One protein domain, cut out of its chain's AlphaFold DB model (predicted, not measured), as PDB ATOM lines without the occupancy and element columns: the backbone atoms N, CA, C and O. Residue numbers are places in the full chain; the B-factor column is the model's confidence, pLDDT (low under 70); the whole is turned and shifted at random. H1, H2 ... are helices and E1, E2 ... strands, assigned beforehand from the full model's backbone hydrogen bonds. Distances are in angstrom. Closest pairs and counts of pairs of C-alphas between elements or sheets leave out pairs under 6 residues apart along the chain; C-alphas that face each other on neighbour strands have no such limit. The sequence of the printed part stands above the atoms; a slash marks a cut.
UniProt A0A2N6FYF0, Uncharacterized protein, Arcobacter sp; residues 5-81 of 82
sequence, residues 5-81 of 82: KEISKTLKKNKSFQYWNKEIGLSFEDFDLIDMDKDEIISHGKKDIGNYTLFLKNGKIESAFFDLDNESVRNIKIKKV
ATOM      1  N   LYS A   5     159.607 185.739 134.454       93.12
ATOM      2  CA  LYS A   5     159.530 184.884 135.655       93.12
ATOM      3  C   LYS A   5     160.667 183.856 135.736       93.12
ATOM      4  O   LYS A   5     161.126 183.550 136.833       93.12
ATOM      5  N   GLU A   6     161.106 183.301 134.607       94.06
ATOM      6  CA  GLU A   6     162.235 182.363 134.556       94.06
ATOM      7  C   GLU A   6     163.571 183.101 134.721       94.06
ATOM      8  O   GLU A   6     164.413 182.640 135.487       94.06
ATOM      9  N   ILE A   7     163.728 184.282 134.109       94.56
ATOM     10  CA  ILE A   7     164.900 185.157 134.298       94.56
ATOM     11  C   ILE A   7     165.086 185.509 135.779       94.56
ATOM     12  O   ILE A   7     166.158 185.282 136.335       94.56
ATOM     13  N   SER A   8     164.024 185.967 136.450       94.88
ATOM     14  CA  SER A   8     164.049 186.298 137.882       94.88
ATOM     15  C   SER A   8     164.437 185.090 138.744       94.88
ATOM     16  O   SER A   8     165.268 185.204 139.646       94.88
ATOM     17  N   LYS A   9     163.900 183.897 138.445       95.31
ATOM     18  CA  LYS A   9     164.283 182.654 139.141       95.31
ATOM     19  C   LYS A   9     165.754 182.298 138.927       95.31
ATOM     20  O   LYS A   9     166.397 181.842 139.869       95.31
ATOM     21  N   THR A  10     166.275 182.477 137.715       94.12
ATOM     22  CA  THR A  10     167.684 182.220 137.394       94.12
ATOM     23  C   THR A  10     168.596 183.190 138.139       94.12
ATOM     24  O   THR A  10     169.530 182.745 138.804       94.12
ATOM     25  N   LEU A  11     168.284 184.490 138.123       93.06
ATOM     26  CA  LEU A  11     169.061 185.502 138.839       93.06
ATOM     27  C   LEU A  11     169.085 185.241 140.350       93.06
ATOM     28  O   LEU A  11     170.148 185.254 140.961       93.06
ATOM     29  N   LYS A  12     167.938 184.900 140.951       94.31
ATOM     30  CA  LYS A  12     167.824 184.607 142.393       94.31
ATOM     31  C   LYS A  12     168.641 183.392 142.857       94.31
ATOM     32  O   LYS A  12     168.871 183.237 144.055       94.31
ATOM     33  N   LYS A  13     169.099 182.533 141.939       94.69
ATOM     34  CA  LYS A  13     170.022 181.418 142.231       94.69
ATOM     35  C   LYS A  13     171.502 181.810 142.124       94.69
ATOM     36  O   LYS A  13     172.358 181.030 142.534       94.69
ATOM     37  N   ASN A  14     171.823 182.976 141.564       90.88
ATOM     38  CA  ASN A  14     173.196 183.442 141.404       90.88
ATOM     39  C   ASN A  14     173.773 183.903 142.757       90.88
ATOM     40  O   ASN A  14     173.179 184.733 143.442       90.88
ATOM     41  N   LYS A  15     174.950 183.383 143.133       90.81
ATOM     42  CA  LYS A  15     175.589 183.678 144.430       90.81
ATOM     43  C   LYS A  15     175.958 185.154 144.596       90.81
ATOM     44  O   LYS A  15     175.790 185.694 145.684       90.81
ATOM     45  N   SER A  16     176.433 185.807 143.535       85.69
ATOM     46  CA  SER A  16     176.768 187.235 143.569       85.69
ATOM     47  C   SER A  16     175.514 188.078 143.759       85.69
ATOM     48  O   SER A  16     175.508 188.978 144.589       85.69
ATOM     49  N   PHE A  17     174.423 187.749 143.063       90.19
ATOM     50  CA  PHE A  17     173.141 188.421 143.278       90.19
ATOM     51  C   PHE A  17     172.622 188.217 144.708       90.19
ATOM     52  O   PHE A  17     172.230 189.183 145.345       90.19
ATOM     53  N   GLN A  18     172.660 186.992 145.245       92.19
ATOM     54  CA  GLN A  18     172.255 186.722 146.634       92.19
ATOM     55  C   GLN A  18     173.083 187.518 147.647       92.19
ATOM     56  O   GLN A  18     172.540 188.032 148.623       92.19
ATOM     57  N   TYR A  19     174.388 187.634 147.404       88.25
ATOM     58  CA  TYR A  19     175.271 188.467 148.205       88.25
ATOM     59  C   TYR A  19     174.835 189.938 148.151       88.25
ATOM     60  O   TYR A  19     174.550 190.519 149.193       88.25
ATOM     61  N   TRP A  20     174.678 190.527 146.963       86.19
ATOM     62  CA  TRP A  20     174.276 191.933 146.833       86.19
ATOM     63  C   TRP A  20     172.855 192.216 147.326       86.19
ATOM     64  O   TRP A  20     172.613 193.260 147.926       86.19
ATOM     65  N   ASN A  21     171.930 191.271 147.164       90.75
ATOM     66  CA  ASN A  21     170.597 191.359 147.749       90.75
ATOM     67  C   ASN A  21     170.664 191.477 149.277       90.75
ATOM     68  O   ASN A  21     169.979 192.312 149.857       90.75
ATOM     69  N   LYS A  22     171.524 190.686 149.926       89.75
ATOM     70  CA  LYS A  22     171.711 190.739 151.380       89.75
ATOM     71  C   LYS A  22     172.417 192.017 151.841       89.75
ATOM     72  O   LYS A  22     172.080 192.549 152.891       89.75
ATOM     73  N   GLU A  23     173.414 192.466 151.090       85.25
ATOM     74  CA  GLU A  23     174.303 193.556 151.496       85.25
ATOM     75  C   GLU A  23     173.686 194.943 151.256       85.25
ATOM     76  O   GLU A  23     173.715 195.779 152.156       85.25
ATOM     77  N   ILE A  24     173.094 195.181 150.080       85.31
ATOM     78  CA  ILE A  24     172.530 196.491 149.688       85.31
ATOM     79  C   ILE A  24     171.026 196.460 149.393       85.31
ATOM     80  O   ILE A  24     170.471 197.468 148.969       85.31
ATOM     81  N   GLY A  25     170.351 195.322 149.567       87.94
ATOM     82  CA  GLY A  25     168.928 195.206 149.237       87.94
ATOM     83  C   GLY A  25     168.633 195.079 147.739       87.94
ATOM     84  O   GLY A  25     167.475 195.205 147.356       87.94
ATOM     85  N   LEU A  26     169.642 194.794 146.900       90.12
ATOM     86  CA  LEU A  26     169.475 194.673 145.446       90.12
ATOM     87  C   LEU A  26     168.426 193.618 145.079       90.12
ATOM     88  O   LEU A  26     168.555 192.443 145.425       90.12
ATOM     89  N   SER A  27     167.399 194.024 144.353       93.38
ATOM     90  CA  SER A  27     166.260 193.221 143.924       93.38
ATOM     91  C   SER A  27     166.266 193.014 142.406       93.38
ATOM     92  O   SER A  27     167.113 193.536 141.687       93.38
ATOM     93  N   PHE A  28     165.352 192.186 141.895       94.69
ATOM     94  CA  PHE A  28     165.253 191.970 140.445       94.69
ATOM     95  C   PHE A  28     164.703 193.217 139.740       94.69
ATOM     96  O   PHE A  28     165.041 193.498 138.597       94.69
ATOM     97  N   GLU A  29     163.861 193.958 140.450       94.38
ATOM     98  CA  GLU A  29     163.165 195.156 140.008       94.38
ATOM     99  C   GLU A  29     164.107 196.357 139.817       94.38
ATOM    100  O   GLU A  29     163.696 197.357 139.235       94.38
ATOM    101  N   ASP A  30     165.359 196.255 140.266       92.56
ATOM    102  CA  ASP A  30     166.392 197.286 140.103       92.56
ATOM    103  C   ASP A  30     167.167 197.153 138.780       92.56
ATOM    104  O   ASP A  30     167.990 198.005 138.454       92.56
ATOM    105  N   PHE A  31     166.918 196.096 137.996       94.31
ATOM    106  CA  PHE A  31     167.613 195.863 136.729       94.31
ATOM    107  C   PHE A  31     166.836 196.394 135.525       94.31
ATOM    108  O   PHE A  31     165.688 196.010 135.291       94.31
ATOM    109  N   ASP A  32     167.521 197.167 134.685       95.62
ATOM    110  CA  ASP A  32     167.149 197.297 133.280       95.62
ATOM    111  C   ASP A  32     167.272 195.920 132.604       95.62
ATOM    112  O   ASP A  32     168.244 195.190 132.814       95.62
ATOM    113  N   LEU A  33     166.291 195.551 131.782       96.94
ATOM    114  CA  LEU A  33     166.298 194.306 131.015       96.94
ATOM    115  C   LEU A  33     166.432 194.640 129.534       96.94
ATOM    116  O   LEU A  33     165.529 195.260 128.975       96.94
ATOM    117  N   ILE A  34     167.514 194.204 128.897       97.25
ATOM    118  CA  ILE A  34     167.794 194.489 127.484       97.25
ATOM    119  C   ILE A  34     167.739 193.189 126.679       97.25
ATOM    120  O   ILE A  34     168.437 192.234 127.010       97.25
ATOM    121  N   ASP A  35     166.911 193.143 125.633       97.06
ATOM    122  CA  ASP A  35     166.882 192.068 124.636       97.06
ATOM    123  C   ASP A  35     167.959 192.328 123.575       97.06
ATOM    124  O   ASP A  35     167.782 193.162 122.689       97.06
ATOM    125  N   MET A  36     169.077 191.609 123.649       96.25
ATOM    126  CA  MET A  36     170.177 191.739 122.692       96.25
ATOM    127  C   MET A  36     169.829 191.209 121.299       96.25
ATOM    128  O   MET A  36     170.500 191.577 120.340       96.25
ATOM    129  N   ASP A  37     168.827 190.333 121.166       95.25
ATOM    130  CA  ASP A  37     168.438 189.808 119.852       95.25
ATOM    131  C   ASP A  37     167.667 190.861 119.040       95.25
ATOM    132  O   ASP A  37     167.613 190.784 117.813       95.25
ATOM    133  N   LYS A  38     167.062 191.832 119.733       95.38
ATOM    134  CA  LYS A  38     166.235 192.893 119.145       95.38
ATOM    135  C   LYS A  38     166.808 194.294 119.299       95.38
ATOM    136  O   LYS A  38     166.292 195.205 118.666       95.38
ATOM    137  N   ASP A  39     167.841 194.445 120.122       94.12
ATOM    138  CA  ASP A  39     168.397 195.737 120.526       94.12
ATOM    139  C   ASP A  39     167.347 196.645 121.204       94.12
ATOM    140  O   ASP A  39     167.222 197.832 120.922       94.12
ATOM    141  N   GLU A  40     166.542 196.059 122.099       95.75
ATOM    142  CA  GLU A  40     165.414 196.737 122.753       95.75
ATOM    143  C   GLU A  40     165.480 196.635 124.279       95.75
ATOM    144  O   GLU A  40     165.830 195.598 124.847       95.75
ATOM    145  N   ILE A  41     165.051 197.697 124.967       95.38
ATOM    146  CA  ILE A  41     164.827 197.660 126.414       95.38
ATOM    147  C   ILE A  41     163.429 197.092 126.680       95.38
ATOM    148  O   ILE A  41     162.419 197.649 126.262       95.38
ATOM    149  N   ILE A  42     163.374 195.982 127.408       95.25
ATOM    150  CA  ILE A  42     162.139 195.277 127.774       95.25
ATOM    151  C   ILE A  42     161.497 195.915 129.008       95.25
ATOM    152  O   ILE A  42     160.276 195.959 129.135       95.25
ATOM    153  N   SER A  43     162.327 196.335 129.962       95.25
ATOM    154  CA  SER A  43     161.896 196.927 131.226       95.25
ATOM    155  C   SER A  43     162.991 197.822 131.767       95.25
ATOM    156  O   SER A  43     164.168 197.483 131.652       95.25
ATOM    157  N   HIS A  44     162.582 198.909 132.413       95.44
ATOM    158  CA  HIS A  44     163.483 199.745 133.186       95.44
ATOM    159  C   HIS A  44     163.514 199.321 134.653       95.44
ATOM    160  O   HIS A  44     162.469 199.005 135.227       95.44
ATOM    161  N   GLY A  45     164.709 199.317 135.234       92.69
ATOM    162  CA  GLY A  45     164.932 199.074 136.652       92.69
ATOM    163  C   GLY A  45     164.669 200.316 137.503       92.69
ATOM    164  O   GLY A  45     164.706 201.453 137.022       92.69
ATOM    165  N   LYS A  46     164.426 200.108 138.798       88.94
ATOM    166  CA  LYS A  46     164.444 201.185 139.794       88.94
ATOM    167  C   LYS A  46     165.885 201.664 139.981       88.94
ATOM    168  O   LYS A  46     166.780 200.866 140.234       88.94
ATOM    169  N   LYS A  47     166.110 202.972 139.860       80.88
ATOM    170  CA  LYS A  47     167.454 203.583 139.914       80.88
ATOM    171  C   LYS A  47     167.841 204.076 141.311       80.88
ATOM    172  O   LYS A  47     168.820 204.799 141.467       80.88
ATOM    173  N   ASP A  48     167.074 203.682 142.324       80.12
ATOM    174  CA  ASP A  48     167.151 204.220 143.686       80.12
ATOM    175  C   ASP A  48     168.471 203.858 144.393       80.12
ATOM    176  O   ASP A  48     168.947 204.602 145.247       80.12
ATOM    177  N   ILE A  49     169.082 202.727 144.022       78.31
ATOM    178  CA  ILE A  49     170.319 202.198 144.627       78.31
ATOM    179  C   ILE A  49     171.431 201.930 143.600       78.31
ATOM    180  O   ILE A  49     172.378 201.194 143.885       78.31
ATOM    181  N   GLY A  50     171.326 202.511 142.399       83.88
ATOM    182  CA  GLY A  50     172.333 202.424 141.334       83.88
ATOM    183  C   GLY A  50     171.775 202.018 139.978       83.88
ATOM    184  O   GLY A  50     170.568 201.854 139.813       83.88
ATOM    185  N   ASN A  51     172.672 201.871 139.001       88.19
ATOM    186  CA  ASN A  51     172.327 201.397 137.664       88.19
ATOM    187  C   ASN A  51     172.753 199.935 137.503       88.19
ATOM    188  O   ASN A  51     173.937 199.600 137.556       88.19
ATOM    189  N   TYR A  52     171.783 199.057 137.276       90.88
ATOM    190  CA  TYR A  52     172.024 197.635 137.066       90.88
ATOM    191  C   TYR A  52     171.338 197.200 135.779       90.88
ATOM    192  O   TYR A  52     170.234 197.648 135.473       90.88
ATOM    193  N   THR A  53     171.975 196.321 135.011       94.94
ATOM    194  CA  THR A  53     171.431 195.879 133.719       94.94
ATOM    195  C   THR A  53     171.631 194.384 133.533       94.94
ATOM    196  O   THR A  53     172.713 193.861 133.792       94.94
ATOM    197  N   LEU A  54     170.593 193.688 133.072       96.19
ATOM    198  CA  LEU A  54     170.677 192.322 132.569       96.19
ATOM    199  C   LEU A  54     170.559 192.342 131.055       96.19
ATOM    200  O   LEU A  54     169.549 192.781 130.502       96.19
ATOM    201  N   PHE A  55     171.571 191.794 130.401       96.75
ATOM    202  CA  PHE A  55     171.561 191.577 128.968       96.75
ATOM    203  C   PHE A  55     171.038 190.176 128.691       96.75
ATOM    204  O   PHE A  55     171.561 189.178 129.203       96.75
ATOM    205  N   LEU A  56     169.967 190.109 127.911       96.69
ATOM    206  CA  LEU A  56     169.274 188.881 127.584       96.69
ATOM    207  C   LEU A  56     169.557 188.496 126.137       96.69
ATOM    208  O   LEU A  56     169.406 189.313 125.240       96.69
ATOM    209  N   LYS A  57     169.917 187.234 125.911       95.69
ATOM    210  CA  LYS A  57     170.116 186.659 124.579       95.69
ATOM    211  C   LYS A  57     169.386 185.332 124.486       95.69
ATOM    212  O   LYS A  57     169.472 184.499 125.392       95.69
ATOM    213  N   ASN A  58     168.614 185.131 123.425       93.88
ATOM    214  CA  ASN A  58     167.702 184.003 123.247       93.88
ATOM    215  C   ASN A  58     166.793 183.766 124.470       93.88
ATOM    216  O   ASN A  58     166.521 182.628 124.865       93.88
ATOM    217  N   GLY A  59     166.360 184.854 125.118       89.94
ATOM    218  CA  GLY A  59     165.537 184.817 126.330       89.94
ATOM    219  C   GLY A  59     166.207 184.212 127.567       89.94
ATOM    220  O   GLY A  59     165.503 183.701 128.439       89.94
ATOM    221  N   LYS A  60     167.540 184.269 127.658       93.88
ATOM    222  CA  LYS A  60     168.347 183.879 128.826       93.88
ATOM    223  C   LYS A  60     169.269 185.025 129.230       93.88
ATOM    224  O   LYS A  60     169.570 185.865 128.398       93.88
ATOM    225  N   ILE A  61     169.728 185.048 130.484       94.88
ATOM    226  CA  ILE A  61     170.758 186.002 130.929       94.88
ATOM    227  C   ILE A  61     172.080 185.616 130.261       94.88
ATOM    228  O   ILE A  61     172.592 184.530 130.527       94.88
ATOM    229  N   GLU A  62     172.605 186.500 129.418       95.62
ATOM    230  CA  GLU A  62     173.929 186.376 128.801       95.62
ATOM    231  C   GLU A  62     174.983 187.031 129.699       95.62
ATOM    232  O   GLU A  62     176.012 186.437 130.017       95.62
ATOM    233  N   SER A  63     174.701 188.250 130.160       92.62
ATOM    234  CA  SER A  63     175.594 189.011 131.027       92.62
ATOM    235  C   SER A  63     174.822 189.976 131.928       92.62
ATOM    236  O   SER A  63     173.619 190.199 131.769       92.62
ATOM    237  N   ALA A  64     175.523 190.517 132.922       90.81
ATOM    238  CA  ALA A  64     174.989 191.500 133.849       90.81
ATOM    239  C   ALA A  64     176.010 192.619 134.063       90.81
ATOM    240  O   ALA A  64     177.199 192.349 134.244       90.81
ATOM    241  N   PHE A  65     175.531 193.857 134.069       88.31
ATOM    242  CA  PHE A  65     176.291 195.032 134.463       88.31
ATOM    243  C   PHE A  65     175.866 195.459 135.867       88.31
ATOM    244  O   PHE A  65     174.672 195.556 136.164       88.31
ATOM    245  N   PHE A  66     176.859 195.706 136.717       81.94
ATOM    246  CA  PHE A  66     176.675 196.227 138.063       81.94
ATOM    247  C   PHE A  66     177.450 197.533 138.176       81.94
ATOM    248  O   PHE A  66     178.673 197.530 138.023       81.94
ATOM    249  N   ASP A  67     176.754 198.626 138.471       78.44
ATOM    250  CA  ASP A  67     177.393 199.875 138.864       78.44
ATOM    251  C   ASP A  67     177.997 199.718 140.269       78.44
ATOM    252  O   ASP A  67     177.307 199.758 141.291       78.44
ATOM    253  N   LEU A  68     179.306 199.469 140.309       67.12
ATOM    254  CA  LEU A  68     180.064 199.304 141.551       67.12
ATOM    255  C   LEU A  68     180.484 200.642 142.176       67.12
ATOM    256  O   LEU A  68     181.018 200.638 143.289       67.12
ATOM    257  N   ASP A  69     180.247 201.763 141.489       65.88
ATOM    258  CA  ASP A  69     180.580 203.104 141.968       65.88
ATOM    259  C   ASP A  69     179.440 203.736 142.775       65.88
ATOM    260  O   ASP A  69     179.622 204.794 143.384       65.88
ATOM    261  N   ASN A  70     178.292 203.054 142.876       68.75
ATOM    262  CA  ASN A  70     177.207 203.472 143.750       68.75
ATOM    263  C   ASN A  70     177.678 203.595 145.214       68.75
ATOM    264  O   ASN A  70     178.318 202.690 145.759       68.75
ATOM    265  N   GLU A  71     177.320 204.697 145.882       62.94
ATOM    266  CA  GLU A  71     177.697 204.960 147.278       62.94
ATOM    267  C   GLU A  71     177.300 203.825 148.233       62.94
ATOM    268  O   GLU A  71     178.053 203.500 149.153       62.94
ATOM    269  N   SER A  72     176.170 203.157 147.983       64.88
ATOM    270  CA  SER A  72     175.714 202.002 148.766       64.88
ATOM    271  C   SER A  72     176.680 200.821 148.647       64.88
ATOM    272  O   SER A  72     177.026 200.200 149.653       64.88
ATOM    273  N   VAL A  73     177.192 200.546 147.443       66.88
ATOM    274  CA  VAL A  73     178.207 199.506 147.195       66.88
ATOM    275  C   VAL A  73     179.559 199.914 147.793       66.88
ATOM    276  O   VAL A  73     180.218 199.106 148.458       66.88
ATOM    277  N   ARG A  74     179.962 201.182 147.628       64.00
ATOM    278  CA  ARG A  74     181.208 201.726 148.196       64.00
ATOM    279  C   ARG A  74     181.244 201.639 149.719       64.00
ATOM    280  O   ARG A  74     182.253 201.197 150.266       64.00
ATOM    281  N   ASN A  75     180.163 202.010 150.402       64.38
ATOM    282  CA  ASN A  75     180.086 201.976 151.865       64.38
ATOM    283  C   ASN A  75     180.288 200.559 152.423       64.38
ATOM    284  O   ASN A  75     180.909 200.386 153.473       64.38
ATOM    285  N   ILE A  76     179.834 199.531 151.705       65.06
ATOM    286  CA  ILE A  76     180.062 198.130 152.086       65.06
ATOM    287  C   ILE A  76     181.499 197.704 151.822       65.06
ATOM    288  O   ILE A  76     182.112 197.049 152.666       65.06
ATOM    289  N   LYS A  77     182.066 198.107 150.680       59.34
ATOM    290  CA  LYS A  77     183.471 197.837 150.367       59.34
ATOM    291  C   LYS A  77     184.400 198.435 151.427       59.34
ATOM    292  O   LYS A  77     185.309 197.747 151.868       59.34
ATOM    293  N   ILE A  78     184.131 199.658 151.890       58.69
ATOM    294  CA  ILE A  78     184.898 200.310 152.965       58.69
ATOM    295  C   ILE A  78     184.815 199.502 154.270       58.69
ATOM    296  O   ILE A  78     185.842 199.260 154.894       58.69
ATOM    297  N   LYS A  79     183.628 199.007 154.653       60.31
ATOM    298  CA  LYS A  79     183.453 198.183 155.868       60.31
ATOM    299  C   LYS A  79     184.210 196.853 155.839       60.31
ATOM    300  O   LYS A  79     184.571 196.351 156.895       60.31
ATOM    301  N   LYS A  80     184.419 196.259 154.662       59.59
ATOM    302  CA  LYS A  80     185.112 194.964 154.513       59.59
ATOM    303  C   LYS A  80     186.637 195.059 154.431       59.59
ATOM    304  O   LYS A  80     187.284 194.019 154.424       59.59
ATOM    305  N   VAL A  81     187.193 196.264 154.316       53.50
ATOM    306  CA  VAL A  81     188.642 196.495 154.150       53.50
ATOM    307  C   VAL A  81     189.290 197.010 155.451       53.50
ATOM    308  O   VAL A  81     190.478 197.317 155.458       53.50
TER     309      VAL A  81
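AT A GLANCE: This is residues 5 to 81 of the 82 residues of an uncharacterized protein of Arcobacter sp (UniProt A0A2N6FYF0). A twisted sheet of four strands has one short helix, H1, over one face on the side of its edge strand E4, while no named helix covers the opposite face. Two more helices, H2 and H3, lie off the sheet, beyond the end where E1 and E3 begin and E4 ends, and H3 with the last residue, Val 81, makes one tip of the long axis; the turn between E1 and E2 makes the other. The printed part has 77 residues, with three named helices and four named strands in the order H1 H2 E1 E2 E3 E4 H3. The sheet runs E2 E1 E3 E4 and is mixed, E1 and E3 parallel and the two outer pairs antiparallel, and the class is mixed, helices and strands. The whole is compact, with a radius of gyration of the C-alphas of 12.8 A, yet elongated in outline, spanning 41 by 21 by 17 A.

HOW THE PARTS SIT: H1, residues 5 to 12, is on the sheet at a height of 9.5 A, over E4, residues 60 to 66, and slantwise to the strands at 47 degrees to E4 on the local plane. Of its C-alphas 4 fall on E4, and 2 on E3, residues 52 to 57, which H1 only just fails to lie over. The closest C-alphas of H1 and E4 are those of Ile 7 and Lys 60, 6.6 A apart. H2, residues 15 to 24, follows by a tight link and is close to H1 but not clearly touching it; their closest C-alphas, of Lys 12 and Gln 18, are 6.5 A apart and their lines are about perpendicular at 79 degrees. H2 is not on the sheet. E1, residues 31 to 35, and E2, residues 40 to 43, form a hairpin, antiparallel at 145 degrees, with N 42 and O 33 at 2.8 A and N 33 and O 43 at 2.9 A, within hydrogen-bond range. E1 and E3 are parallel at 23 degrees, with N 54 and O 32 at 2.8 A. E3 and E4 form a second hairpin, antiparallel at 158 degrees, with N 65 and O 53 at 2.8 A. The sheet is only just strongly twisted, its C-alphas lying up to 4.3 A off the best plane. H3, residues 71 to 80, is not on the sheet; it only just touches H2, with 3 pairs of C-alphas within 8 A, the closest those of Ile 24 and Ser 72 at 6.4 A, their lines about perpendicular at 78 degrees. H1 and H3 are apart. In H1 and H2 every O i to N i+4 pair is within hydrogen-bond range, in H3 5 of 6.

IN THESE COORDINATES: H1 begins at C-alpha 5 at (159.530, 184.884, 135.655) and is 10.7 A from first to last C-alpha; H2 is 14.2 A. E1 is 12.7 A and E2 9.2 A. E3 is 16.7 A, beginning at C-alpha 52 at (172.024, 197.635, 137.066), and E4 is 17.5 A. H3 is 14.4 A and ends at C-alpha 80 at (185.112, 194.964, 154.513).

THE WHOLE: The two C-alphas farthest apart, those of Lys 38 and Val 81, are 41.7 A apart. The printed part has no cut from residue 5 to 81, and no link is long; those from H2 to E1 and from E2 to E3 are short, the others tight. The mean pLDDT of the printed part is 86.5, and residues 68 to 81, of which 71 to 80 belong to H3, are under 70.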